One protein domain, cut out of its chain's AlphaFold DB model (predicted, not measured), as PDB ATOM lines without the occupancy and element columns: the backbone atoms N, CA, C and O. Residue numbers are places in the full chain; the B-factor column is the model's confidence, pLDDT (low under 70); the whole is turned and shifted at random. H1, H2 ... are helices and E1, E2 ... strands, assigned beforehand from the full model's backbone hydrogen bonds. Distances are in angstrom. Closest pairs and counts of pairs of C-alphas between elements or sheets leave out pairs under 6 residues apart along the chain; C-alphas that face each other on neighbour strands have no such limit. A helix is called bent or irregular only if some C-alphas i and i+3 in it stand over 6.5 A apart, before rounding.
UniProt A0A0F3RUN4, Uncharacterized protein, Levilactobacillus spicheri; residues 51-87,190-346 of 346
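What this domain is: This is residues 51 to 87 and 190 to 346 of the 346 residues of an uncharacterized protein of Levilactobacillus spicheri (UniProt A0A0F3RUN4). Eight strands make a closed barrel, its ring completed by the short strand E1; H1, H2 and H3 cover part of its outside, and H4 packs on H1 and H3, off the barrel. The long, bent strand E7 has E6 paired with it at one end, outside the ring. The printed part has 194 residues with four named helices and nine named strands, in the order H1, H2, E1 to E9, H3, H4, a mixed class with antiparallel neighbour strands. It is compact, with a radius of gyration of the C-alphas of 17.9 A, and spans 52 by 43 by 33 A.

How they stand to each other: Go round the ring: E1, residues 190 to 192; E2, 208 to 211; E3, 216 to 220; E4, 236 to 245; E5, 249 to 254; E7, 271 to 287; E8, 294 to 303; E9, 306 to 311; then E1 again. E1 to E5 form a meander, each strand the antiparallel neighbour of the one before, and so do E6, residues 264 to 268, and E7 to E9. Between E9 and E1, N 191 and O 309 are 3.1 A apart, within hydrogen-bond range. E7 bends by 60 degrees at residue 283; on one side of it is E5, with N 276 and O 252 at 2.8 A, and on the other side are E6, with N 273 and O 266 at 2.9 A, and E8, with N 284 and O 298 at 2.9 A. H1, residues 53 to 65, lies outside the barrel over E7, its height over the sheet 6.8 A; their closest C-alphas, Asp 59 and His 282, are 5.6 A apart. H3, residues 314 to 324, lies outside over E7 and E8, across the strands. H2, residues 67 to 73, lies outside over none; it is irregular, C-alphas 68 and 71 being 8.0 A apart. H4, residues 335 to 344, touches H3, closest at the C-alphas of Tyr 319 and Ala 338, 5.2 A. H1 touches H4 with residues 61 to 65 alone, at a steep tilt of 47 degrees. In H1, H3 and H4 every O i to N i+4 pair is within hydrogen-bond range; in H2 1 of 3 is, beside 3 of 4 O i to N i+3 pairs.

Where its parts are: Find C-alpha 53 at (-62.849, -53.784, -1.744); from there H1 runs 19.0 A. E7 runs 46.6 A from C-alpha 271 at (-33.653, -80.812, -21.479), and E8 26.7 A. H4 ends at C-alpha 344, (-45.395, -62.424, 10.118).

The domain as a whole: The C-alphas farthest apart, of Lys 270 and Asn 291, are 57.2 A apart. Residues 88 to 189 are not printed; C-alphas 87 and 190 are 16.8 A apart across the cut. The links E1 to E2 and E3 to E4 are long. Mean pLDDT of the printed part is 92.6; residues 201 to 205 are under 70.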
ATOM      1  N   THR A  51     -66.770 -59.249  -6.250       77.06
ATOM      2  CA  THR A  51     -65.542 -58.763  -5.641       77.06
ATOM      3  C   THR A  51     -65.761 -57.419  -4.941       77.06
ATOM      4  O   THR A  51     -65.971 -56.390  -5.581       77.06
ATOM      5  N   THR A  52     -65.650 -57.408  -3.615       87.88
ATOM      6  CA  THR A  52     -65.684 -56.195  -2.782       87.88
ATOM      7  C   THR A  52     -64.274 -55.650  -2.540       87.88
ATOM      8  O   THR A  52     -63.292 -56.392  -2.642       87.88
ATOM      9  N   LYS A  53     -64.144 -54.369  -2.158       92.00
ATOM     10  CA  LYS A  53     -62.849 -53.784  -1.744       92.00
ATOM     11  C   LYS A  53     -62.182 -54.617  -0.639       92.00
ATOM     12  O   LYS A  53     -60.995 -54.916  -0.731       92.00
ATOM     13  N   THR A  54     -62.965 -55.065   0.341       92.75
ATOM     14  CA  THR A  54     -62.508 -55.931   1.436       92.75
ATOM     15  C   THR A  54     -61.994 -57.279   0.937       92.75
ATOM     16  O   THR A  54     -60.905 -57.686   1.326       92.75
ATOM     17  N   SER A  55     -62.716 -57.949   0.030       92.75
ATOM     18  CA  SER A  55     -62.261 -59.233  -0.528       92.75
ATOM     19  C   SER A  55     -60.934 -59.103  -1.287       92.75
ATOM     20  O   SER A  55     -60.034 -59.900  -1.052       92.75
ATOM     21  N   LYS A  56     -60.749 -58.041  -2.092       95.00
ATOM     22  CA  LYS A  56     -59.470 -57.777  -2.784       95.00
ATOM     23  C   LYS A  56     -58.331 -57.536  -1.802       95.00
ATOM     24  O   LYS A  56     -57.220 -57.997  -2.043       95.00
ATOM     25  N   LYS A  57     -58.597 -56.805  -0.713       95.81
ATOM     26  CA  LYS A  57     -57.603 -56.542   0.333       95.81
ATOM     27  C   LYS A  57     -57.166 -57.847   0.998       95.81
ATOM     28  O   LYS A  57     -55.973 -58.102   1.071       95.81
ATOM     29  N   ILE A  58     -58.118 -58.684   1.409       96.31
ATOM     30  CA  ILE A  58     -57.837 -59.988   2.028       96.31
ATOM     31  C   ILE A  58     -57.050 -60.885   1.067       96.31
ATOM     32  O   ILE A  58     -55.997 -61.392   1.444       96.31
ATOM     33  N   ASP A  59     -57.504 -61.026  -0.180       96.38
ATOM     34  CA  ASP A  59     -56.801 -61.821  -1.192       96.38
ATOM     35  C   ASP A  59     -55.372 -61.310  -1.420       96.38
ATOM     36  O   ASP A  59     -54.437 -62.100  -1.520       96.38
ATOM     37  N   SER A  60     -55.183 -59.988  -1.469       96.25
ATOM     38  CA  SER A  60     -53.863 -59.381  -1.642       96.25
ATOM     39  C   SER A  60     -52.946 -59.610  -0.441       96.25
ATOM     40  O   SER A  60     -51.747 -59.795  -0.640       96.25
ATOM     41  N   GLU A  61     -53.462 -59.560   0.787       96.38
ATOM     42  CA  GLU A  61     -52.674 -59.824   1.997       96.38
ATOM     43  C   GLU A  61     -52.265 -61.298   2.077       96.38
ATOM     44  O   GLU A  61     -51.103 -61.606   2.340       96.38
ATOM     45  N   LEU A  62     -53.170 -62.224   1.749       96.94
ATOM     46  CA  LEU A  62     -52.833 -63.648   1.714       96.94
ATOM     47  C   LEU A  62     -51.940 -64.018   0.518       96.94
ATOM     48  O   LEU A  62     -51.094 -64.897   0.642       96.94
ATOM     49  N   ASP A  63     -52.031 -63.329  -0.622       96.25
ATOM     50  CA  ASP A  63     -51.087 -63.527  -1.732       96.25
ATOM     51  C   ASP A  63     -49.643 -63.153  -1.345       96.25
ATOM     52  O   ASP A  63     -48.698 -63.804  -1.799       96.25
ATOM     53  N   LYS A  64     -49.448 -62.151  -0.470       96.69
ATOM     54  CA  LYS A  64     -48.121 -61.810   0.081       96.69
ATOM     55  C   LYS A  64     -47.552 -62.933   0.947       96.69
ATOM     56  O   LYS A  64     -46.368 -63.229   0.816       96.69
ATOM     57  N   VAL A  65     -48.395 -63.597   1.748       97.19
ATOM     58  CA  VAL A  65     -48.014 -64.791   2.529       97.19
ATOM     59  C   VAL A  65     -47.475 -65.893   1.612       97.19
ATOM     60  O   VAL A  65     -46.470 -66.547   1.911       97.19
ATOM     61  N   GLY A  66     -48.118 -66.060   0.454       96.88
ATOM     62  CA  GLY A  66     -47.671 -66.953  -0.602       96.88
ATOM     63  C   GLY A  66     -47.911 -68.432  -0.309       96.88
ATOM     64  O   GLY A  66     -48.054 -68.881   0.829       96.88
ATOM     65  N   VAL A  67     -47.897 -69.251  -1.366       97.19
ATOM     66  CA  VAL A  67     -48.170 -70.696  -1.232       97.19
ATOM     67  C   VAL A  67     -47.113 -71.428  -0.391       97.19
ATOM     68  O   VAL A  67     -47.381 -72.508   0.133       97.19
ATOM     69  N   LYS A  68     -45.931 -70.816  -0.203       95.25
ATOM     70  CA  LYS A  68     -44.861 -71.311   0.681       95.25
ATOM     71  C   LYS A  68     -45.333 -71.558   2.118       95.25
ATOM     72  O   LYS A  68     -44.787 -72.443   2.776       95.25
ATOM     73  N   ASN A  69     -46.343 -70.802   2.552       96.25
ATOM     74  CA  ASN A  69     -46.890 -70.788   3.903       96.25
ATOM     75  C   ASN A  69     -48.337 -71.301   3.952       96.25
ATOM     76  O   ASN A  69     -49.028 -71.097   4.945       96.25
ATOM     77  N   LEU A  70     -48.804 -72.016   2.919       96.88
ATOM     78  CA  LEU A  70     -50.168 -72.552   2.886       96.88
ATOM     79  C   LEU A  70     -50.487 -73.431   4.108       96.88
ATOM     80  O   LEU A  70     -51.555 -73.303   4.686       96.88
ATOM     81  N   ASN A  71     -49.546 -74.265   4.551       95.88
ATOM     82  CA  ASN A  71     -49.725 -75.072   5.763       95.88
ATOM     83  C   ASN A  71     -49.910 -74.229   7.032       95.88
ATOM     84  O   ASN A  71     -50.648 -74.639   7.919       95.88
ATOM     85  N   ALA A  72     -49.248 -73.073   7.118       95.81
ATOM     86  CA  ALA A  72     -49.410 -72.142   8.232       95.81
ATOM     87  C   ALA A  72     -50.796 -71.476   8.189       95.81
ATOM     88  O   ALA A  72     -51.452 -71.331   9.210       95.81
ATOM     89  N   LEU A  73     -51.312 -71.175   6.994       96.88
ATOM     90  CA  LEU A  73     -52.685 -70.680   6.829       96.88
ATOM     91  C   LEU A  73     -53.760 -71.717   7.211       96.88
ATOM     92  O   LEU A  73     -54.888 -71.344   7.519       96.88
ATOM     93  N   MET A  74     -53.425 -73.009   7.205       95.88
ATOM     94  CA  MET A  74     -54.304 -74.107   7.638       95.88
ATOM     95  C   MET A  74     -54.228 -74.381   9.150       95.88
ATOM     96  O   MET A  74     -54.824 -75.342   9.638       95.88
ATOM     97  N   GLN A  75     -53.448 -73.595   9.890       94.50
ATOM     98  CA  GLN A  75     -53.134 -73.866  11.282       94.50
ATOM     99  C   GLN A  75     -54.255 -73.402  12.219       94.50
ATOM    100  O   GLN A  75     -54.717 -72.264  12.150       94.50
ATOM    101  N   ASN A  76     -54.648 -74.291  13.132       93.06
ATOM    102  CA  ASN A  76     -55.541 -73.951  14.233       93.06
ATOM    103  C   ASN A  76     -54.741 -73.501  15.459       93.06
ATOM    104  O   ASN A  76     -53.628 -73.988  15.692       93.06
ATOM    105  N   SER A  77     -55.338 -72.616  16.249       91.69
ATOM    106  CA  SER A  77     -54.919 -72.296  17.605       91.69
ATOM    107  C   SER A  77     -55.119 -73.489  18.536       91.69
ATOM    108  O   SER A  77     -55.868 -74.428  18.250       91.69
ATOM    109  N   THR A  78     -54.417 -73.460  19.661       85.69
ATOM    110  CA  THR A  78     -54.611 -74.382  20.786       85.69
ATOM    111  C   THR A  78     -54.730 -73.523  22.033       85.69
ATOM    112  O   THR A  78     -53.933 -72.605  22.206       85.69
ATOM    113  N   ASP A  79     -55.766 -73.748  22.841       84.44
ATOM    114  CA  ASP A  79     -56.053 -72.971  24.057       84.44
ATOM    115  C   ASP A  79     -56.048 -71.448  23.834       84.44
ATOM    116  O   ASP A  79     -55.486 -70.679  24.613       84.44
ATOM    117  N   ASN A  80     -56.655 -71.017  22.725       86.88
ATOM    118  CA  ASN A  80     -56.722 -69.624  22.281       86.88
ATOM    119  C   ASN A  80     -55.362 -68.937  22.051       86.88
ATOM    120  O   ASN A  80     -55.265 -67.710  22.093       86.88
ATOM    121  N   LYS A  81     -54.304 -69.714  21.788       89.56
ATOM    122  CA  LYS A  81     -52.947 -69.215  21.533       89.56
ATOM    123  C   LYS A  81     -52.466 -69.544  20.125       89.56
ATOM    124  O   LYS A  81     -52.852 -70.553  19.527       89.56
ATOM    125  N   LEU A  82     -51.579 -68.688  19.614       90.19
ATOM    126  CA  LEU A  82     -50.812 -68.988  18.410       90.19
ATOM    127  C   LEU A  82     -49.909 -70.202  18.687       90.19
ATOM    128  O   LEU A  82     -49.246 -70.231  19.720       90.19
ATOM    129  N   PRO A  83     -49.875 -71.202  17.799       87.00
ATOM    130  CA  PRO A  83     -49.040 -72.370  17.998       87.00
ATOM    131  C   PRO A  83     -47.584 -72.064  17.653       87.00
ATOM    132  O   PRO A  83     -47.291 -71.442  16.629       87.00
ATOM    133  N   ASP A  84     -46.671 -72.598  18.459       85.25
ATOM    134  CA  ASP A  84     -45.223 -72.444  18.263       85.25
ATOM    135  C   ASP A  84     -44.682 -73.281  17.092       85.25
ATOM    136  O   ASP A  84     -43.555 -73.095  16.629       85.25
ATOM    137  N   SER A  85     -45.475 -74.238  16.598       85.94
ATOM    138  CA  SER A  85     -45.099 -75.116  15.493       85.94
ATOM    139  C   SER A  85     -46.294 -75.508  14.623       85.94
ATOM    140  O   SER A  85     -47.452 -75.429  15.030       85.94
ATOM    141  N   LEU A  86     -46.004 -75.928  13.389       88.25
ATOM    142  CA  LEU A  86     -47.023 -76.440  12.474       88.25
ATOM    143  C   LEU A  86     -47.590 -77.774  12.965       88.25
ATOM    144  O   LEU A  86     -46.885 -78.583  13.566       88.25
ATOM    145  N   ASN A  87     -48.849 -78.033  12.611       86.19
ATOM    146  CA  ASN A  87     -49.555 -79.270  12.916       86.19
ATOM    147  C   ASN A  87     -48.704 -80.504  12.570       86.19
ATOM    148  O   ASN A  87     -48.342 -80.727  11.410       86.19
ATOM    149  N   LEU A 190     -54.893 -81.010  -2.258       95.31
ATOM    150  CA  LEU A 190     -55.789 -79.924  -2.659       95.31
ATOM    151  C   LEU A 190     -57.024 -80.490  -3.356       95.31
ATOM    152  O   LEU A 190     -56.890 -81.248  -4.318       95.31
ATOM    153  N   ASN A 191     -58.212 -80.081  -2.916       93.81
ATOM    154  CA  ASN A 191     -59.480 -80.479  -3.530       93.81
ATOM    155  C   ASN A 191     -59.848 -79.514  -4.658       93.81
ATOM    156  O   ASN A 191     -59.575 -78.324  -4.575       93.81
ATOM    157  N   SER A 192     -60.448 -79.996  -5.738       93.50
ATOM    158  CA  SER A 192     -60.812 -79.177  -6.893       93.50
ATOM    159  C   SER A 192     -61.897 -78.179  -6.512       93.50
ATOM    160  O   SER A 192     -62.922 -78.550  -5.947       93.50
ATOM    161  N   LYS A 193     -61.720 -76.910  -6.886       92.50
ATOM    162  CA  LYS A 193     -62.762 -75.894  -6.729       92.50
ATOM    163  C   LYS A 193     -63.860 -76.142  -7.765       92.50
ATOM    164  O   LYS A 193     -63.605 -76.104  -8.965       92.50
ATOM    165  N   ASN A 194     -65.084 -76.373  -7.303       89.88
ATOM    166  CA  ASN A 194     -66.288 -76.549  -8.126       89.88
ATOM    167  C   ASN A 194     -67.516 -75.946  -7.402       89.88
ATOM    168  O   ASN A 194     -67.348 -75.203  -6.435       89.88
ATOM    169  N   LEU A 195     -68.745 -76.217  -7.848       88.56
ATOM    170  CA  LEU A 195     -69.946 -75.740  -7.142       88.56
ATOM    171  C   LEU A 195     -70.102 -76.368  -5.744       88.56
ATOM    172  O   LEU A 195     -70.405 -75.650  -4.800       88.56
ATOM    173  N   GLN A 196     -69.831 -77.667  -5.601       87.31
ATOM    174  CA  GLN A 196     -69.934 -78.399  -4.326       87.31
ATOM    175  C   GLN A 196     -68.972 -77.876  -3.259       87.31
ATOM    176  O   GLN A 196     -69.266 -77.905  -2.075       87.31
ATOM    177  N   SER A 197     -67.846 -77.284  -3.658       89.06
ATOM    178  CA  SER A 197     -66.936 -76.647  -2.700       89.06
ATOM    179  C   SER A 197     -67.550 -75.477  -1.909       89.06
ATOM    180  O   SER A 197     -66.886 -74.977  -1.011       89.06
ATOM    181  N   TYR A 198     -68.767 -75.009  -2.205       90.69
ATOM    182  CA  TYR A 198     -69.473 -74.058  -1.335       90.69
ATOM    183  C   TYR A 198     -70.225 -74.730  -0.178       90.69
ATOM    184  O   TYR A 198     -70.715 -74.007   0.679       90.69
ATOM    185  N   TYR A 199     -70.257 -76.063  -0.101       89.31
ATOM    186  CA  TYR A 199     -70.724 -76.800   1.072       89.31
ATOM    187  C   TYR A 199     -69.578 -77.376   1.905       89.31
ATOM    188  O   TYR A 199     -68.499 -77.685   1.385       89.31
ATOM    189  N   ASP A 200     -69.776 -77.484   3.214       79.00
ATOM    190  CA  ASP A 200     -68.768 -77.935   4.177       79.00
ATOM    191  C   ASP A 200     -68.527 -79.459   4.160       79.00
ATOM    192  O   ASP A 200     -67.367 -79.882   4.154       79.00
ATOM    193  N   SER A 201     -69.576 -80.271   4.023       68.62
ATOM    194  CA  SER A 201     -69.552 -81.744   4.057       68.62
ATOM    195  C   SER A 201     -69.198 -82.436   2.720       68.62
ATOM    196  O   SER A 201     -69.044 -83.656   2.654       68.62
ATOM    197  N   ASP A 202     -68.922 -81.668   1.663       59.88
ATOM    198  CA  ASP A 202     -68.816 -82.145   0.271       59.88
ATOM    199  C   ASP A 202     -67.401 -82.572  -0.186       59.88
ATOM    200  O   ASP A 202     -67.102 -82.660  -1.381       59.88
ATOM    201  N   ARG A 203     -66.467 -82.849   0.736       58.69
ATOM    202  CA  ARG A 203     -65.125 -83.340   0.341       58.69
ATOM    203  C   ARG A 203     -65.183 -84.723  -0.307       58.69
ATOM    204  O   ARG A 203     -64.344 -85.044  -1.150       58.69
ATOM    205  N   ALA A 204     -66.156 -85.545   0.081       58.28
ATOM    206  CA  ALA A 204     -66.378 -86.824  -0.564       58.28
ATOM    207  C   ALA A 204     -66.766 -86.560  -2.028       58.28
ATOM    208  O   ALA A 204     -67.766 -85.902  -2.279       58.28
ATOM    209  N   ASN A 205     -65.986 -87.090  -2.980       65.44
ATOM    210  CA  ASN A 205     -66.189 -87.068  -4.445       65.44
ATOM    211  C   ASN A 205     -65.448 -85.967  -5.209       65.44
ATOM    212  O   ASN A 205     -65.344 -86.070  -6.434       65.44
ATOM    213  N   ASN A 206     -64.920 -84.938  -4.543       81.88
ATOM    214  CA  ASN A 206     -64.222 -83.880  -5.265       81.88
ATOM    215  C   ASN A 206     -62.922 -84.412  -5.871       81.88
ATOM    216  O   ASN A 206     -62.123 -85.035  -5.165       81.88
ATOM    217  N   PRO A 207     -62.653 -84.139  -7.163       90.81
ATOM    218  CA  PRO A 207     -61.343 -84.401  -7.707       90.81
ATOM    219  C   PRO A 207     -60.271 -83.721  -6.870       90.81
ATOM    220  O   PRO A 207     -60.481 -82.604  -6.411       90.81
ATOM    221  N   PHE A 208     -59.112 -84.339  -6.699       93.94
ATOM    222  CA  PHE A 208     -58.052 -83.758  -5.878       93.94
ATOM    223  C   PHE A 208     -56.679 -84.018  -6.477       93.94
ATOM    224  O   PHE A 208     -56.498 -84.897  -7.323       93.94
ATOM    225  N   ILE A 209     -55.699 -83.232  -6.046       96.81
ATOM    226  CA  ILE A 209     -54.295 -83.466  -6.367       96.81
ATOM    227  C   ILE A 209     -53.487 -83.735  -5.109       96.81
ATOM    228  O   ILE A 209     -53.763 -83.208  -4.032       96.81
ATOM    229  N   THR A 210     -52.444 -84.535  -5.277       96.31
ATOM    230  CA  THR A 210     -51.436 -84.772  -4.246       96.31
ATOM    231  C   THR A 210     -50.060 -84.922  -4.877       96.31
ATOM    232  O   THR A 210     -49.926 -85.246  -6.063       96.31
ATOM    233  N   VAL A 211     -49.035 -84.677  -4.067       98.00
ATOM    234  CA  VAL A 211     -47.652 -84.988  -4.399       98.00
ATOM    235  C   VAL A 211     -47.245 -86.250  -3.647       98.00
ATOM    236  O   VAL A 211     -47.410 -86.343  -2.431       98.00
ATOM    237  N   THR A 212     -46.704 -87.227  -4.366       98.12
ATOM    238  CA  THR A 212     -46.178 -88.465  -3.777       98.12
ATOM    239  C   THR A 212     -44.765 -88.268  -3.231       98.12
ATOM    240  O   THR A 212     -44.024 -87.399  -3.693       98.12
ATOM    241  N   ALA A 213     -44.333 -89.132  -2.311       98.00
ATOM    242  CA  ALA A 213     -42.979 -89.118  -1.751       98.00
ATOM    243  C   ALA A 213     -41.855 -89.230  -2.799       98.00
ATOM    244  O   ALA A 213     -40.741 -88.750  -2.586       98.00
ATOM    245  N   ASP A 214     -42.142 -89.839  -3.950       98.00
ATOM    246  CA  ASP A 214     -41.261 -89.885  -5.114       98.00
ATOM    247  C   ASP A 214     -41.575 -88.785  -6.143       98.00
ATOM    248  O   ASP A 214     -41.254 -88.931  -7.316       98.00
ATOM    249  N   ASN A 215     -42.130 -87.649  -5.720       98.38
ATOM    250  CA  ASN A 215     -42.330 -86.434  -6.513       98.38
ATOM    251  C   ASN A 215     -43.187 -86.624  -7.776       98.38
ATOM    252  O   ASN A 215     -42.875 -86.043  -8.816       98.38
ATOM    253  N   TYR A 216     -44.245 -87.430  -7.735       98.56
ATOM    254  CA  TYR A 216     -45.288 -87.396  -8.762       98.56
ATOM    255  C   TYR A 216     -46.416 -86.475  -8.323       98.56
ATOM    256  O   TYR A 216     -46.883 -86.565  -7.195       98.56
ATOM    257  N   LEU A 217     -46.858 -85.613  -9.235       98.44
ATOM    258  CA  LEU A 217     -48.119 -84.903  -9.115       98.44
ATOM    259  C   LEU A 217     -49.217 -85.815  -9.663       98.44
ATOM    260  O   LEU A 217     -49.269 -86.057 -10.872       98.44
ATOM    261  N   ASN A 218     -50.050 -86.343  -8.774       97.56
ATOM    262  CA  ASN A 218     -51.193 -87.170  -9.137       97.56
ATOM    263  C   ASN A 218     -52.461 -86.314  -9.141       97.56
ATOM    264  O   ASN A 218     -52.670 -85.525  -8.220       97.56
ATOM    265  N   TYR A 219     -53.307 -86.502 -10.152       96.56
ATOM    266  CA  TYR A 219     -54.628 -85.892 -10.256       96.56
ATOM    267  C   TYR A 219     -55.697 -86.980 -10.272       96.56
ATOM    268  O   TYR A 219     -55.723 -87.834 -11.158       96.56
ATOM    269  N   TYR A 220     -56.561 -86.956  -9.267       93.12
ATOM    270  CA  TYR A 220     -57.608 -87.935  -9.036       93.12
ATOM    271  C   TYR A 220     -58.939 -87.330  -9.467       93.12
ATOM    272  O   TYR A 220     -59.483 -86.512  -8.742       93.12
ATOM    273  N   THR A 221     -59.470 -87.710 -10.630       89.88
ATOM    274  CA  THR A 221     -60.839 -87.331 -11.066       89.88
ATOM    275  C   THR A 221     -61.776 -88.531 -11.177       89.88
ATOM    276  O   THR A 221     -62.987 -88.393 -11.158       89.88
ATOM    277  N   ASN A 222     -61.204 -89.721 -11.282       85.69
ATOM    278  CA  ASN A 222     -61.852 -90.988 -11.609       85.69
ATOM    279  C   ASN A 222     -61.521 -92.064 -10.559       85.69
ATOM    280  O   ASN A 222     -61.626 -93.265 -10.810       85.69
ATOM    281  N   TYR A 223     -61.129 -91.612  -9.365       86.62
ATOM    282  CA  TYR A 223     -60.954 -92.448  -8.181       86.62
ATOM    283  C   TYR A 223     -62.294 -92.886  -7.587       86.62
ATOM    284  O   TYR A 223     -62.333 -93.843  -6.827       86.62
ATOM    285  N   LYS A 224     -63.395 -92.210  -7.924       84.62
ATOM    286  CA  LYS A 224     -64.738 -92.574  -7.485       84.62
ATOM    287  C   LYS A 224     -65.701 -92.620  -8.668       84.62
ATOM    288  O   LYS A 224     -65.631 -91.772  -9.551       84.62
ATOM    289  N   SER A 225     -66.583 -93.617  -8.678       82.06
ATOM    290  CA  SER A 225     -67.668 -93.781  -9.651       82.06
ATOM    291  C   SER A 225     -68.915 -94.282  -8.926       82.06
ATOM    292  O   SER A 225     -68.945 -95.425  -8.466       82.06
ATOM    293  N   GLY A 226     -69.933 -93.431  -8.783       77.62
ATOM    294  CA  GLY A 226     -71.056 -93.710  -7.881       77.62
ATOM    295  C   GLY A 226     -70.552 -93.926  -6.451       77.62
ATOM    296  O   GLY A 226     -69.748 -93.140  -5.954       77.62
ATOM    297  N   ASN A 227     -70.948 -95.027  -5.813       80.69
ATOM    298  CA  ASN A 227     -70.475 -95.392  -4.470       80.69
ATOM    299  C   ASN A 227     -69.125 -96.133  -4.466       80.69
ATOM    300  O   ASN A 227     -68.558 -96.370  -3.403       80.69
ATOM    301  N   ASN A 228     -68.574 -96.461  -5.638       85.94
ATOM    302  CA  ASN A 228     -67.336 -97.227  -5.742       85.94
ATOM    303  C   ASN A 228     -66.116 -96.313  -5.652       85.94
ATOM    304  O   ASN A 228     -65.906 -95.473  -6.528       85.94
ATOM    305  N   ILE A 229     -65.296 -96.511  -4.622       89.44
ATOM    306  CA  ILE A 229     -64.051 -95.771  -4.386       89.44
ATOM    307  C   ILE A 229     -62.845 -96.651  -4.734       89.44
ATOM    308  O   ILE A 229     -62.783 -97.828  -4.389       89.44
ATOM    309  N   ASN A 230     -61.860 -96.079  -5.417       92.88
ATOM    310  CA  ASN A 230     -60.621 -96.724  -5.815       92.88
ATOM    311  C   ASN A 230     -59.483 -95.694  -5.943       92.88
ATOM    312  O   ASN A 230     -59.237 -95.126  -7.007       92.88
ATOM    313  N   TYR A 231     -58.724 -95.523  -4.864       92.00
ATOM    314  CA  TYR A 231     -57.566 -94.629  -4.777       92.00
ATOM    315  C   TYR A 231     -56.332 -95.112  -5.551       92.00
ATOM    316  O   TYR A 231     -55.341 -94.388  -5.637       92.00
ATOM    317  N   SER A 232     -56.367 -96.299  -6.170       92.38
ATOM    318  CA  SER A 232     -55.318 -96.702  -7.119       92.38
ATOM    319  C   SER A 232     -55.485 -96.044  -8.496       92.38
ATOM    320  O   SER A 232     -54.537 -96.021  -9.283       92.38
ATOM    321  N   LYS A 233     -56.667 -95.472  -8.781       91.38
ATOM    322  CA  LYS A 233     -56.989 -94.814 -10.050       91.38
ATOM    323  C   LYS A 233     -56.805 -93.300  -9.952       91.38
ATOM    324  O   LYS A 233     -57.431 -92.630  -9.138       91.38
ATOM    325  N   TYR A 234     -55.987 -92.761 -10.847       91.38
ATOM    326  CA  TYR A 234     -55.803 -91.329 -11.089       91.38
ATOM    327  C   TYR A 234     -55.888 -91.075 -12.596       91.38
ATOM    328  O   TYR A 234     -55.482 -91.924 -13.392       91.38
ATOM    329  N   SER A 235     -56.387 -89.911 -13.011       93.81
ATOM    330  CA  SER A 235     -56.481 -89.560 -14.434       93.81
ATOM    331  C   SER A 235     -55.129 -89.180 -15.006       93.81
ATOM    332  O   SER A 235     -54.853 -89.435 -16.178       93.81
ATOM    333  N   GLN A 236     -54.276 -88.565 -14.190       96.44
ATOM    334  CA  GLN A 236     -52.946 -88.135 -14.597       96.44
ATOM    335  C   GLN A 236     -51.955 -88.319 -13.450       96.44
ATOM    336  O   GLN A 236     -52.276 -88.096 -12.285       96.44
ATOM    337  N   SER A 237     -50.730 -88.718 -13.781       97.44
ATOM    338  CA  SER A 237     -49.621 -88.813 -12.832       97.44
ATOM    339  C   SER A 237     -48.335 -88.434 -13.542       97.44
ATOM    340  O   SER A 237     -47.881 -89.132 -14.451       97.44
ATOM    341  N   VAL A 238     -47.760 -87.298 -13.154       98.31
ATOM    342  CA  VAL A 238     -46.608 -86.719 -13.846       98.31
ATOM    343  C   VAL A 238     -45.491 -86.431 -12.855       98.31
ATOM    344  O   VAL A 238     -45.689 -85.778 -11.835       98.31
ATOM    345  N   LYS A 239     -44.282 -86.907 -13.170       98.50
ATOM    346  CA  LYS A 239     -43.093 -86.671 -12.350       98.50
ATOM    347  C   LYS A 239     -42.728 -85.183 -12.346       98.50
ATOM    348  O   LYS A 239     -42.486 -84.608 -13.409       98.50
ATOM    349  N   ILE A 240     -42.587 -84.610 -11.158       98.69
ATOM    350  CA  ILE A 240     -41.948 -83.320 -10.907       98.69
ATOM    351  C   ILE A 240     -40.433 -83.562 -10.894       98.69
ATOM    352  O   ILE A 240     -39.903 -84.267 -10.034       98.69
ATOM    353  N   LYS A 241     -39.732 -83.024 -11.893       97.88
ATOM    354  CA  LYS A 241     -38.277 -83.166 -12.061       97.88
ATOM    355  C   LYS A 241     -37.507 -82.121 -11.262       97.88
ATOM    356  O   LYS A 241     -36.432 -82.419 -10.754       97.88
ATOM    357  N   LYS A 242     -38.071 -80.919 -11.137       96.88
ATOM    358  CA  LYS A 242     -37.512 -79.810 -10.363       96.88
ATOM    359  C   LYS A 242     -38.642 -79.008  -9.720       96.88
ATOM    360  O   LYS A 242     -39.691 -78.814 -10.333       96.88
ATOM    361  N   LEU A 243     -38.404 -78.526  -8.503       96.75
ATOM    362  CA  LEU A 243     -39.222 -77.527  -7.818       96.75
ATOM    363  C   LEU A 243     -38.379 -76.259  -7.645       96.75
ATOM    364  O   LEU A 243     -37.212 -76.335  -7.270       96.75
ATOM    365  N   SER A 244     -38.980 -75.101  -7.895       96.56
ATOM    366  CA  SER A 244     -38.478 -73.805  -7.445       96.56
ATOM    367  C   SER A 244     -39.506 -73.191  -6.498       96.56
ATOM    368  O   SER A 244     -40.686 -73.101  -6.842       96.56
ATOM    369  N   ARG A 245     -39.064 -72.819  -5.294       94.94
ATOM    370  CA  ARG A 245     -39.885 -72.150  -4.281       94.94
ATOM    371  C   ARG A 245     -39.624 -70.648  -4.363       94.94
ATOM    372  O   ARG A 245     -38.558 -70.207  -3.952       94.94
ATOM    373  N   GLY A 246     -40.563 -69.891  -4.918       93.94
ATOM    374  CA  GLY A 246     -40.555 -68.432  -4.849       93.94
ATOM    375  C   GLY A 246     -41.264 -67.928  -3.591       93.94
ATOM    376  O   GLY A 246     -41.875 -68.706  -2.855       93.94
ATOM    377  N   THR A 247     -41.222 -66.613  -3.367       89.81
ATOM    378  CA  THR A 247     -41.892 -65.966  -2.226       89.81
ATOM    379  C   THR A 247     -43.404 -66.191  -2.258       89.81
ATOM    380  O   THR A 247     -43.980 -66.608  -1.263       89.81
ATOM    381  N   LYS A 248     -44.039 -65.992  -3.422       93.56
ATOM    382  CA  LYS A 248     -45.502 -66.101  -3.576       93.56
ATOM    383  C   LYS A 248     -45.977 -67.417  -4.188       93.56
ATOM    384  O   LYS A 248     -47.078 -67.885  -3.906       93.56
ATOM    385  N   ASN A 249     -45.154 -68.018  -5.045       96.88
ATOM    386  CA  ASN A 249     -45.536 -69.165  -5.861       96.88
ATOM    387  C   ASN A 249     -44.501 -70.291  -5.806       96.88
ATOM    388  O   ASN A 249     -43.317 -70.078  -5.546       96.88
ATOM    389  N   TYR A 250     -44.958 -71.499  -6.106       97.75
ATOM    390  CA  TYR A 250     -44.091 -72.598  -6.498       97.75
ATOM    391  C   TYR A 250     -44.076 -72.717  -8.015       97.75
ATOM    392  O   TYR A 250     -45.078 -72.487  -8.691       97.75
ATOM    393  N   THR A 251     -42.946 -73.151  -8.557       98.19
ATOM    394  CA  THR A 251     -42.844 -73.591  -9.945       98.19
ATOM    395  C   THR A 251     -42.426 -75.052  -9.976       98.19
ATOM    396  O   THR A 251     -41.307 -75.399  -9.587       98.19
ATOM    397  N   TYR A 252     -43.309 -75.908 -10.478       98.50
ATOM    398  CA  TYR A 252     -43.003 -77.291 -10.809       98.50
ATOM    399  C   TYR A 252     -42.553 -77.394 -12.261       98.50
ATOM    400  O   TYR A 252     -43.201 -76.878 -13.169       98.50
ATOM    401  N   TYR A 253     -41.455 -78.107 -12.484       98.44
ATOM    402  CA  TYR A 253     -41.018 -78.495 -13.815       98.44
ATOM    403  C   TYR A 253     -41.297 -79.981 -14.000       98.44
ATOM    404  O   TYR A 253     -40.679 -80.843 -13.368       98.44
ATOM    405  N   LEU A 254     -42.291 -80.272 -14.827       98.69
ATOM    406  CA  LEU A 254     -42.841 -81.600 -15.028       98.69
ATOM    407  C   LEU A 254     -42.156 -82.315 -16.195       98.69
ATOM    408  O   LEU A 254     -41.744 -81.695 -17.176       98.69
ATOM    409  N   ALA A 255     -42.065 -83.642 -16.106       98.06
ATOM    410  CA  ALA A 255     -41.490 -84.484 -17.157       98.06
ATOM    411  C   ALA A 255     -42.349 -84.553 -18.433       98.06
ATOM    412  O   ALA A 255     -41.836 -84.838 -19.510       98.06
ATOM    413  N   LYS A 256     -43.660 -84.338 -18.301       97.62
ATOM    414  CA  LYS A 256     -44.666 -84.379 -19.369       97.62
ATOM    415  C   LYS A 256     -45.664 -83.233 -19.150       97.62
ATOM    416  O   LYS A 256     -45.736 -82.731 -18.024       97.62
ATOM    417  N   PRO A 257     -46.421 -82.805 -20.174       96.88
ATOM    418  CA  PRO A 257     -47.488 -81.839 -19.958       96.88
ATOM    419  C   PRO A 257     -48.566 -82.452 -19.061       96.88
ATOM    420  O   PRO A 257     -48.871 -83.643 -19.172       96.88
ATOM    421  N   LEU A 258     -49.146 -81.635 -18.185       96.19
ATOM    422  CA  LEU A 258     -50.318 -82.011 -17.397       96.19
ATOM    423  C   LEU A 258     -51.552 -81.462 -18.124       96.19
ATOM    424  O   LEU A 258     -51.762 -80.247 -18.187       96.19
ATOM    425  N   LYS A 259     -52.319 -82.355 -18.751       94.50
ATOM    426  CA  LYS A 259     -53.436 -82.014 -19.641       94.50
ATOM    427  C   LYS A 259     -54.496 -81.215 -18.885       94.50
ATOM    428  O   LYS A 259     -54.889 -81.605 -17.790       94.50
ATOM    429  N   GLY A 260     -54.931 -80.098 -19.465       94.88
ATOM    430  CA  GLY A 260     -55.941 -79.212 -18.875       94.88
ATOM    431  C   GLY A 260     -55.429 -78.252 -17.790       94.88
ATOM    432  O   GLY A 260     -56.228 -77.492 -17.255       94.88
ATOM    433  N   PHE A 261     -54.128 -78.256 -17.464       97.31
ATOM    434  CA  PHE A 261     -53.532 -77.354 -16.459       97.31
ATOM    435  C   PHE A 261     -52.727 -76.196 -17.070       97.31
ATOM    436  O   PHE A 261     -52.142 -75.404 -16.334       97.31
ATOM    437  N   GLY A 262     -52.652 -76.085 -18.401       96.19
ATOM    438  CA  GLY A 262     -51.954 -74.973 -19.060       96.19
ATOM    439  C   GLY A 262     -50.434 -74.975 -18.850       96.19
ATOM    440  O   GLY A 262     -49.822 -73.922 -18.689       96.19
ATOM    441  N   THR A 263     -49.801 -76.151 -18.814       97.19
ATOM    442  CA  THR A 263     -48.342 -76.249 -18.646       97.19
ATOM    443  C   THR A 263     -47.586 -75.696 -19.855       97.19
ATOM    444  O   THR A 263     -47.905 -76.054 -20.988       97.19
ATOM    445  N   LYS A 264     -46.518 -74.919 -19.631       97.62
ATOM    446  CA  LYS A 264     -45.687 -74.338 -20.703       97.62
ATOM    447  C   LYS A 264     -44.395 -75.134 -20.902       97.62
ATOM    448  O   LYS A 264     -43.631 -75.304 -19.953       97.62
ATOM    449  N   LYS A 265     -44.109 -75.590 -22.126       98.06
ATOM    450  CA  LYS A 265     -42.826 -76.234 -22.463       98.06
ATOM    451  C   LYS A 265     -41.695 -75.202 -22.380       98.06
ATOM    452  O   LYS A 265     -41.781 -74.143 -22.993       98.06
ATOM    453  N   VAL A 266     -40.651 -75.499 -21.613       97.88
ATOM    454  CA  VAL A 266     -39.496 -74.618 -21.383       97.88
ATOM    455  C   VAL A 266     -38.199 -75.423 -21.376       97.88
ATOM    456  O   VAL A 266     -38.190 -76.597 -21.002       97.88
ATOM    457  N   LYS A 267     -37.091 -74.797 -21.777       96.56
ATOM    458  CA  LYS A 267     -35.754 -75.395 -21.689       96.56
ATOM    459  C   LYS A 267     -35.221 -75.232 -20.260       96.56
ATOM    460  O   LYS A 267     -35.197 -74.128 -19.729       96.56
ATOM    461  N   VAL A 268     -34.818 -76.334 -19.631       94.44
ATOM    462  CA  VAL A 268     -34.209 -76.377 -18.292       94.44
ATOM    463  C   VAL A 268     -32.877 -77.110 -18.415       94.44
ATOM    464  O   VAL A 268     -32.831 -78.339 -18.549       94.44
ATOM    465  N   GLY A 269     -31.786 -76.342 -18.427       91.69
ATOM    466  CA  GLY A 269     -30.465 -76.852 -18.792       91.69
ATOM    467  C   GLY A 269     -30.479 -77.423 -20.213       91.69
ATOM    468  O   GLY A 269     -30.849 -76.735 -21.165       91.69
ATOM    469  N   LYS A 270     -30.117 -78.701 -20.353       93.00
ATOM    470  CA  LYS A 270     -30.046 -79.405 -21.647       93.00
ATOM    471  C   LYS A 270     -31.344 -80.124 -22.053       93.00
ATOM    472  O   LYS A 270     -31.383 -80.741 -23.107       93.00
ATOM    473  N   SER A 271     -32.403 -80.065 -21.243       95.19
ATOM    474  CA  SER A 271     -33.653 -80.812 -21.479       95.19
ATOM    475  C   SER A 271     -34.873 -79.896 -21.538       95.19
ATOM    476  O   SER A 271     -34.884 -78.834 -20.917       95.19
ATOM    477  N   TYR A 272     -35.922 -80.310 -22.249       96.62
ATOM    478  CA  TYR A 272     -37.223 -79.646 -22.176       96.62
ATOM    479  C   TYR A 272     -38.058 -80.223 -21.034       96.62
ATOM    480  O   TYR A 272     -38.162 -81.438 -20.874       96.62
ATOM    481  N   GLN A 273     -38.675 -79.337 -20.257       98.00
ATOM    482  CA  GLN A 273     -39.596 -79.672 -19.174       98.00
ATOM    483  C   GLN A 273     -40.857 -78.810 -19.296       98.00
ATOM    484  O   GLN A 273     -40.894 -77.845 -20.059       98.00
ATOM    485  N   TYR A 274     -41.903 -79.154 -18.554       98.50
ATOM    486  CA  TYR A 274     -43.191 -78.465 -18.613       98.50
ATOM    487  C   TYR A 274     -43.411 -77.677 -17.325       98.50
ATOM    488  O   TYR A 274     -43.616 -78.252 -16.259       98.50
ATOM    489  N   LYS A 275     -43.319 -76.351 -17.419       98.38
ATOM    490  CA  LYS A 275     -43.496 -75.416 -16.310       98.38
ATOM    491  C   LYS A 275     -44.969 -75.361 -15.899       98.38
ATOM    492  O   LYS A 275     -45.832 -75.091 -16.736       98.38
ATOM    493  N   LEU A 276     -45.226 -75.564 -14.611       98.62
ATOM    494  CA  LEU A 276     -46.517 -75.425 -13.945       98.62
ATOM    495  C   LEU A 276     -46.340 -74.532 -12.711       98.62
ATOM    496  O   LEU A 276     -45.528 -74.841 -11.838       98.62
ATOM    497  N   THR A 277     -47.088 -73.437 -12.636       98.38
ATOM    498  CA  THR A 277     -47.054 -72.516 -11.489       98.38
ATOM    499  C   THR A 277     -48.139 -72.892 -10.486       98.38
ATOM    500  O   THR A 277     -49.258 -73.204 -10.885       98.38
ATOM    501  N   VAL A 278     -47.818 -72.833  -9.195       98.56
ATOM    502  CA  VAL A 278     -48.776 -72.985  -8.097       98.56
ATOM    503  C   VAL A 278     -48.773 -71.714  -7.257       98.56
ATOM    504  O   VAL A 278     -47.705 -71.282  -6.828       98.56
ATOM    505  N   SER A 279     -49.932 -71.110  -7.017       98.19
ATOM    506  CA  SER A 279     -50.060 -69.877  -6.230       98.19
ATOM    507  C   SER A 279     -51.341 -69.874  -5.405       98.19
ATOM    508  O   SER A 279     -52.268 -70.634  -5.682       98.19
ATOM    509  N   LEU A 280     -51.411 -68.992  -4.411       98.12
ATOM    510  CA  LEU A 280     -52.672 -68.703  -3.734       98.12
ATOM    511  C   LEU A 280     -53.614 -67.923  -4.663       98.12
ATOM    512  O   LEU A 280     -53.217 -67.431  -5.727       98.12
ATOM    513  N   GLY A 281     -54.886 -67.895  -4.296       95.25
ATOM    514  CA  GLY A 281     -55.954 -67.232  -5.024       95.25
ATOM    515  C   GLY A 281     -56.988 -66.638  -4.072       95.25
ATOM    516  O   GLY A 281     -56.666 -66.228  -2.966       95.25
ATOM    517  N   HIS A 282     -58.235 -66.604  -4.529       95.69
ATOM    518  CA  HIS A 282     -59.369 -66.029  -3.819       95.69
ATOM    519  C   HIS A 282     -59.760 -66.807  -2.554       95.69
ATOM    520  O   HIS A 282     -59.828 -68.044  -2.591       95.69
ATOM    521  N   VAL A 283     -60.076 -66.075  -1.486       95.88
ATOM    522  CA  VAL A 283     -60.732 -66.578  -0.274       95.88
ATOM    523  C   VAL A 283     -62.243 -66.585  -0.446       95.88
ATOM    524  O   VAL A 283     -62.837 -65.558  -0.755       95.88
ATOM    525  N   PHE A 284     -62.876 -67.710  -0.133       94.25
ATOM    526  CA  PHE A 284     -64.326 -67.870  -0.169       94.25
ATOM    527  C   PHE A 284     -64.835 -68.607   1.071       94.25
ATOM    528  O   PHE A 284     -64.048 -69.205   1.803       94.25
ATOM    529  N   ARG A 285     -66.143 -68.568   1.329       91.94
ATOM    530  CA  ARG A 285     -66.757 -69.264   2.473       91.94
ATOM    531  C   ARG A 285     -67.523 -70.515   2.036       91.94
ATOM    532  O   ARG A 285     -68.176 -70.499   0.992       91.94
ATOM    533  N   SER A 286     -67.428 -71.593   2.815       92.00
ATOM    534  CA  SER A 286     -68.347 -72.735   2.713       92.00
ATOM    535  C   SER A 286     -69.555 -72.566   3.629       92.00
ATOM    536  O   SER A 286     -69.519 -71.771   4.560       92.00
ATOM    537  N   TYR A 287     -70.613 -73.321   3.373       91.31
ATOM    538  CA  TYR A 287     -71.879 -73.260   4.094       91.31
ATOM    539  C   TYR A 287     -72.336 -74.667   4.470       91.31
ATOM    540  O   TYR A 287     -72.044 -75.611   3.739       91.31
ATOM    541  N   ASP A 288     -73.054 -74.798   5.576       88.38
ATOM    542  CA  ASP A 288     -73.695 -76.058   5.946       88.38
ATOM    543  C   ASP A 288     -74.675 -76.493   4.842       88.38
ATOM    544  O   ASP A 288     -75.420 -75.684   4.274       88.38
ATOM    545  N   ASN A 289     -74.644 -77.776   4.486       85.69
ATOM    546  CA  ASN A 289     -75.427 -78.315   3.375       85.69
ATOM    547  C   ASN A 289     -76.925 -78.510   3.688       85.69
ATOM    548  O   ASN A 289     -77.697 -78.761   2.760       85.69
ATOM    549  N   HIS A 290     -77.339 -78.395   4.952       83.62
ATOM    550  CA  HIS A 290     -78.716 -78.553   5.419       83.62
ATOM    551  C   HIS A 290     -79.399 -77.203   5.653       83.62
ATOM    552  O   HIS A 290     -80.486 -76.976   5.120       83.62
ATOM    553  N   ASN A 291     -78.780 -76.303   6.421       86.62
ATOM    554  CA  ASN A 291     -79.399 -75.038   6.839       86.62
ATOM    555  C   ASN A 291     -78.738 -73.781   6.240       86.62
ATOM    556  O   ASN A 291     -79.264 -72.680   6.409       86.62
ATOM    557  N   LEU A 292     -77.657 -73.940   5.464       89.12
ATOM    558  CA  LEU A 292     -76.874 -72.853   4.864       89.12
ATOM    559  C   LEU A 292     -76.197 -71.934   5.884       89.12
ATOM    560  O   LEU A 292     -75.856 -70.792   5.543       89.12
ATOM    561  N   ASP A 293     -75.966 -72.422   7.103       89.31
ATOM    562  CA  ASP A 293     -75.212 -71.676   8.092       89.31
ATOM    563  C   ASP A 293     -73.790 -71.417   7.589       89.31
ATOM    564  O   ASP A 293     -73.177 -72.270   6.934       89.31
ATOM    565  N   PRO A 294     -73.241 -70.221   7.839       88.88
ATOM    566  CA  PRO A 294     -71.916 -69.892   7.352       88.88
ATOM    567  C   PRO A 294     -70.826 -70.738   8.033       88.88
ATOM    568  O   PRO A 294     -70.518 -70.549   9.208       88.88
ATOM    569  N   GLY A 295     -70.192 -71.628   7.273       88.94
ATOM    570  CA  GLY A 295     -69.116 -72.503   7.736       88.94
ATOM    571  C   GLY A 295     -67.723 -71.882   7.597       88.94
ATOM    572  O   GLY A 295     -67.558 -70.657   7.598       88.94
ATOM    573  N   ALA A 296     -66.722 -72.754   7.445       90.12
ATOM    574  CA  ALA A 296     -65.303 -72.403   7.359       90.12
ATOM    575  C   ALA A 296     -64.959 -71.474   6.177       90.12
ATOM    576  O   ALA A 296     -65.590 -71.510   5.109       90.12
ATOM    577  N   TYR A 297     -63.900 -70.680   6.337       94.50
ATOM    578  CA  TYR A 297     -63.260 -70.004   5.212       94.50
ATOM    579  C   TYR A 297     -62.299 -70.956   4.496       94.50
ATOM    580  O   TYR A 297     -61.608 -71.792   5.074       94.50
ATOM    581  N   ARG A 298     -62.240 -70.802   3.179       95.12
ATOM    582  CA  ARG A 298     -61.430 -71.598   2.263       95.12
ATOM    583  C   ARG A 298     -60.599 -70.665   1.409       95.12
ATOM    584  O   ARG A 298     -61.064 -69.597   1.015       95.12
ATOM    585  N   ILE A 299     -59.392 -71.085   1.061       97.06
ATOM    586  CA  ILE A 299     -58.557 -70.363   0.101       97.06
ATOM    587  C   ILE A 299     -58.378 -71.198  -1.153       97.06
ATOM    588  O   ILE A 299     -58.097 -72.398  -1.091       97.06
ATOM    589  N   THR A 300     -58.549 -70.567  -2.312       97.19
ATOM    590  CA  THR A 300     -58.210 -71.221  -3.569       97.19
ATOM    591  C   THR A 300     -56.703 -71.268  -3.774       97.19
ATOM    592  O   THR A 300     -55.968 -70.340  -3.448       97.19
ATOM    593  N   VAL A 301     -56.241 -72.361  -4.364       98.31
ATOM    594  CA  VAL A 301     -54.863 -72.560  -4.798       98.31
ATOM    595  C   VAL A 301     -54.900 -72.794  -6.300       98.31
ATOM    596  O   VAL A 301     -55.448 -73.792  -6.775       98.31
ATOM    597  N   LYS A 302     -54.349 -71.857  -7.065       98.31
ATOM    598  CA  LYS A 302     -54.232 -71.978  -8.518       98.31
ATOM    599  C   LYS A 302     -53.086 -72.921  -8.838       98.31
ATOM    600  O   LYS A 302     -51.966 -72.709  -8.384       98.31
ATOM    601  N   VAL A 303     -53.359 -73.947  -9.629       98.19
ATOM    602  CA  VAL A 303     -52.380 -74.914 -10.131       98.19
ATOM    603  C   VAL A 303     -52.456 -74.835 -11.649       98.19
ATOM    604  O   VAL A 303     -53.310 -75.453 -12.287       98.19
ATOM    605  N   GLY A 304     -51.600 -73.997 -12.229       97.56
ATOM    606  CA  GLY A 304     -51.725 -73.580 -13.621       97.56
ATOM    607  C   GLY A 304     -53.078 -72.915 -13.876       97.56
ATOM    608  O   GLY A 304     -53.432 -71.956 -13.195       97.56
ATOM    609  N   SER A 305     -53.834 -73.430 -14.844       96.62
ATOM    610  CA  SER A 305     -55.172 -72.929 -15.191       96.62
ATOM    611  C   SER A 305     -56.315 -73.483 -14.332       96.62
ATOM    612  O   SER A 305     -57.435 -72.996 -14.454       96.62
ATOM    613  N   LYS A 306     -56.080 -74.500 -13.489       96.25
ATOM    614  CA  LYS A 306     -57.120 -75.084 -12.624       96.25
ATOM    615  C   LYS A 306     -57.051 -74.499 -11.211       96.25
ATOM    616  O   LYS A 306     -55.971 -74.216 -10.695       96.25
ATOM    617  N   SER A 307     -58.211 -74.373 -10.574       96.19
ATOM    618  CA  SER A 307     -58.334 -73.913  -9.189       96.19
ATOM    619  C   SER A 307     -58.658 -75.078  -8.265       96.19
ATOM    620  O   SER A 307     -59.586 -75.848  -8.509       96.19
ATOM    621  N   PHE A 308     -57.907 -75.170  -7.181       96.94
ATOM    622  CA  PHE A 308     -58.133 -76.083  -6.070       96.94
ATOM    623  C   PHE A 308     -58.398 -75.275  -4.803       96.94
ATOM    624  O   PHE A 308     -58.394 -74.047  -4.859       96.94
ATOM    625  N   TYR A 309     -58.644 -75.925  -3.674       95.75
ATOM    626  CA  TYR A 309     -58.821 -75.269  -2.391       95.75
ATOM    627  C   TYR A 309     -58.364 -76.146  -1.225       95.75
ATOM    628  O   TYR A 309     -58.269 -77.375  -1.335       95.75
ATOM    629  N   VAL A 310     -58.116 -75.473  -0.106       94.88
ATOM    630  CA  VAL A 310     -58.011 -76.049   1.237       94.88
ATOM    631  C   VAL A 310     -58.884 -75.239   2.189       94.88
ATOM    632  O   VAL A 310     -59.208 -74.083   1.901       94.88
ATOM    633  N   ASP A 311     -59.241 -75.850   3.312       94.38
ATOM    634  CA  ASP A 311     -59.855 -75.131   4.426       94.38
ATOM    635  C   ASP A 311     -58.766 -74.372   5.181       94.38
ATOM    636  O   ASP A 311     -57.643 -74.867   5.325       94.38
ATOM    637  N   LEU A 312     -59.091 -73.160   5.613       95.88
ATOM    638  CA  LEU A 312     -58.215 -72.358   6.448       95.88
ATOM    639  C   LEU A 312     -58.340 -72.801   7.904       95.88
ATOM    640  O   LEU A 312     -59.356 -73.348   8.324       95.88
ATOM    641  N   GLY A 313     -57.270 -72.593   8.664       95.25
ATOM    642  CA  GLY A 313     -57.292 -72.811  10.100       95.25
ATOM    643  C   GLY A 313     -57.899 -71.614  10.821       95.25
ATOM    644  O   GLY A 313     -57.879 -70.491  10.308       95.25
ATOM    645  N   ASN A 314     -58.403 -71.847  12.030       94.69
ATOM    646  CA  ASN A 314     -59.182 -70.867  12.785       94.69
ATOM    647  C   ASN A 314     -58.445 -69.524  13.026       94.69
ATOM    648  O   ASN A 314     -59.100 -68.496  13.137       94.69
ATOM    649  N   ILE A 315     -57.106 -69.488  13.005       96.06
ATOM    650  CA  ILE A 315     -56.307 -68.254  13.125       96.06
ATOM    651  C   ILE A 315     -56.503 -67.360  11.894       96.06
ATOM    652  O   ILE A 315     -56.775 -66.163  12.008       96.06
ATOM    653  N   ALA A 316     -56.381 -67.942  10.697       96.88
ATOM    654  CA  ALA A 316     -56.602 -67.222   9.447       96.88
ATOM    655  C   ALA A 316     -58.081 -66.839   9.289       96.88
ATOM    656  O   ALA A 316     -58.388 -65.750   8.804       96.88
ATOM    657  N   GLU A 317     -58.997 -67.698   9.741       95.88
ATOM    658  CA  GLU A 317     -60.427 -67.389   9.764       95.88
ATOM    659  C   GLU A 317     -60.763 -66.206  10.679       95.88
ATOM    660  O   GLU A 317     -61.544 -65.353  10.264       95.88
ATOM    661  N   THR A 318     -60.150 -66.103  11.867       95.56
ATOM    662  CA  THR A 318     -60.289 -64.930  12.745       95.56
ATOM    663  C   THR A 318     -59.886 -63.661  11.997       95.56
ATOM    664  O   THR A 318     -60.679 -62.725  11.905       95.56
ATOM    665  N   TYR A 319     -58.705 -63.633  11.367       96.75
ATOM    666  CA  TYR A 319     -58.269 -62.474  10.578       96.75
ATOM    667  C   TYR A 319     -59.287 -62.087   9.487       96.75
ATOM    668  O   TYR A 319     -59.665 -60.920   9.362       96.75
ATOM    669  N   ILE A 320     -59.760 -63.067   8.711       96.31
ATOM    670  CA  ILE A 320     -60.695 -62.845   7.599       96.31
ATOM    671  C   ILE A 320     -62.057 -62.362   8.101       96.31
ATOM    672  O   ILE A 320     -62.609 -61.412   7.542       96.31
ATOM    673  N   GLY A 321     -62.606 -63.018   9.124       94.44
ATOM    674  CA  GLY A 321     -63.925 -62.721   9.668       94.44
ATOM    675  C   GLY A 321     -63.996 -61.303  10.232       94.44
ATOM    676  O   GLY A 321     -64.881 -60.537   9.853       94.44
ATOM    677  N   HIS A 322     -62.994 -60.908  11.022       93.25
ATOM    678  CA  HIS A 322     -62.875 -59.540  11.535       93.25
ATOM    679  C   HIS A 322     -62.718 -58.516  10.407       93.25
ATOM    680  O   HIS A 322     -63.434 -57.517  10.376       93.25
ATOM    681  N   ALA A 323     -61.867 -58.789   9.412       93.44
ATOM    682  CA  ALA A 323     -61.709 -57.904   8.258       93.44
ATOM    683  C   ALA A 323     -63.004 -57.740   7.434       93.44
ATOM    684  O   ALA A 323     -63.202 -56.700   6.803       93.44
ATOM    685  N   LYS A 324     -63.880 -58.755   7.425       91.69
ATOM    686  CA  LYS A 324     -65.181 -58.740   6.737       91.69
ATOM    687  C   LYS A 324     -66.338 -58.189   7.583       91.69
ATOM    688  O   LYS A 324     -67.418 -58.019   7.021       91.69
ATOM    689  N   GLY A 325     -66.143 -57.907   8.875       89.31
ATOM    690  CA  GLY A 325     -67.244 -57.568   9.790       89.31
ATOM    691  C   GLY A 325     -68.240 -58.722   9.955       89.31
ATOM    692  O   GLY A 325     -69.447 -58.516  10.069       89.31
ATOM    693  N   ASP A 326     -67.744 -59.953   9.869       87.12
ATOM    694  CA  ASP A 326     -68.550 -61.162   9.912       87.12
ATOM    695  C   ASP A 326     -68.990 -61.469  11.345       87.12
ATOM    696  O   ASP A 326     -68.180 -61.835  12.192       87.12
ATOM    697  N   LYS A 327     -70.294 -61.362  11.614       83.50
ATOM    698  CA  LYS A 327     -70.871 -61.658  12.936       83.50
ATOM    699  C   LYS A 327     -70.719 -63.124  13.370       83.50
ATOM    700  O   LYS A 327     -70.924 -63.428  14.537       83.50
ATOM    701  N   TYR A 328     -70.375 -64.014  12.438       81.38
ATOM    702  CA  TYR A 328     -70.085 -65.427  12.686       81.38
ATOM    703  C   TYR A 328     -68.580 -65.726  12.618       81.38
ATOM    704  O   TYR A 328     -68.193 -66.872  12.392       81.38
ATOM    705  N   ALA A 329     -67.725 -64.705  12.721       80.31
ATOM    706  CA  ALA A 329     -66.283 -64.892  12.751       80.31
ATOM    707  C   ALA A 329     -65.872 -65.723  13.972       80.31
ATOM    708  O   ALA A 329     -66.353 -65.507  15.085       80.31
ATOM    709  N   THR A 330     -64.938 -66.649  13.771       80.81
ATOM    710  CA  THR A 330     -64.304 -67.355  14.884       80.81
ATOM    711  C   THR A 330     -63.391 -66.411  15.670       80.81
ATOM    712  O   THR A 330     -62.645 -65.623  15.085       80.81
ATOM    713  N   ASN A 331     -63.421 -66.512  16.999       86.19
ATOM    714  CA  ASN A 331     -62.560 -65.761  17.922       86.19
ATOM    715  C   ASN A 331     -61.537 -66.695  18.571       86.19
ATOM    716  O   ASN A 331     -61.373 -66.728  19.786       86.19
ATOM    717  N   ALA A 332     -60.886 -67.506  17.739       88.25
ATOM    718  CA  ALA A 332     -59.954 -68.533  18.183       88.25
ATOM    719  C   ALA A 332     -58.629 -67.977  18.730       88.25
ATOM    720  O   ALA A 332     -57.885 -68.718  19.366       88.25
ATOM    721  N   VAL A 333     -58.323 -66.711  18.443       92.62
ATOM    722  CA  VAL A 333     -57.264 -65.874  19.032       92.62
ATOM    723  C   VAL A 333     -57.744 -64.415  19.004       92.62
ATOM    724  O   VAL A 333     -58.778 -64.117  18.396       92.62
ATOM    725  N   SER A 334     -57.004 -63.485  19.615       93.75
ATOM    726  CA  SER A 334     -57.319 -62.057  19.482       93.75
ATOM    727  C   SER A 334     -57.155 -61.577  18.028       93.75
ATOM    728  O   SER A 334     -56.325 -62.090  17.272       93.75
ATOM    729  N   THR A 335     -57.912 -60.553  17.620       93.25
ATOM    730  CA  THR A 335     -57.795 -59.960  16.273       93.25
ATOM    731  C   THR A 335     -56.383 -59.433  16.002       93.25
ATOM    732  O   THR A 335     -55.868 -59.584  14.893       93.25
ATOM    733  N   ALA A 336     -55.736 -58.859  17.023       94.88
ATOM    734  CA  ALA A 336     -54.365 -58.369  16.935       94.88
ATOM    735  C   ALA A 336     -53.366 -59.513  16.697       94.88
ATOM    736  O   ALA A 336     -52.505 -59.400  15.822       94.88
ATOM    737  N   ASP A 337     -53.521 -60.638  17.402       95.62
ATOM    738  CA  ASP A 337     -52.661 -61.812  17.226       95.62
ATOM    739  C   ASP A 337     -52.866 -62.467  15.861       95.62
ATOM    740  O   ASP A 337     -51.890 -62.802  15.192       95.62
ATOM    741  N   ALA A 338     -54.116 -62.595  15.401       96.19
ATOM    742  CA  ALA A 338     -54.413 -63.107  14.064       96.19
ATOM    743  C   ALA A 338     -53.782 -62.229  12.972       96.19
ATOM    744  O   ALA A 338     -53.166 -62.737  12.034       96.19
ATOM    745  N   GLN A 339     -53.882 -60.902  13.102       96.06
ATOM    746  CA  GLN A 339     -53.259 -59.966  12.167       96.06
ATOM    747  C   GLN A 339     -51.729 -60.073  12.194       96.06
ATOM    748  O   GLN A 339     -51.113 -60.190  11.131       96.06
ATOM    749  N   LYS A 340     -51.119 -60.080  13.384       95.88
ATOM    750  CA  LYS A 340     -49.668 -60.237  13.554       95.88
ATOM    751  C   LYS A 340     -49.179 -61.557  12.964       95.88
ATOM    752  O   LYS A 340     -48.145 -61.577  12.302       95.88
ATOM    753  N   TYR A 341     -49.936 -62.637  13.150       96.19
ATOM    754  CA  TYR A 341     -49.636 -63.941  12.571       96.19
ATOM    755  C   TYR A 341     -49.613 -63.889  11.041       96.19
ATOM    756  O   TYR A 341     -48.611 -64.258  10.436       96.19
ATOM    757  N   ILE A 342     -50.670 -63.373  10.402       96.94
ATOM    758  CA  ILE A 342     -50.739 -63.270   8.935       96.94
ATOM    759  C   ILE A 342     -49.627 -62.373   8.380       96.94
ATOM    760  O   ILE A 342     -49.004 -62.728   7.380       96.94
ATOM    761  N   GLN A 343     -49.343 -61.243   9.028       95.88
ATOM    762  CA  GLN A 343     -48.269 -60.334   8.617       95.88
ATOM    763  C   GLN A 343     -46.880 -60.960   8.791       95.88
ATOM    764  O   GLN A 343     -46.040 -60.815   7.910       95.88
ATOM    765  N   GLY A 344     -46.654 -61.714   9.870       95.50
ATOM    766  CA  GLY A 344     -45.395 -62.424  10.118       95.50
ATOM    767  C   GLY A 344     -45.101 -63.556   9.128       95.50
ATOM    768  O   GLY A 344     -43.969 -64.032   9.066       95.50
ATOM    769  N   LEU A 345     -46.093 -63.991   8.344       95.19
ATOM    770  CA  LEU A 345     -45.915 -64.992   7.290       95.19
ATOM    771  C   LEU A 345     -45.545 -64.400   5.916       95.19
ATOM    772  O   LEU A 345     -45.231 -65.174   5.007       95.19
ATOM    773  N   GLN A 346     -45.620 -63.083   5.713       93.44
ATOM    774  CA  GLN A 346     -45.278 -62.442   4.432       93.44
ATOM    775  C   GLN A 346     -43.753 -62.464   4.242       93.44
ATOM    776  O   GLN A 346     -43.272 -63.090   3.252       93.44
TER     777      GLN A 346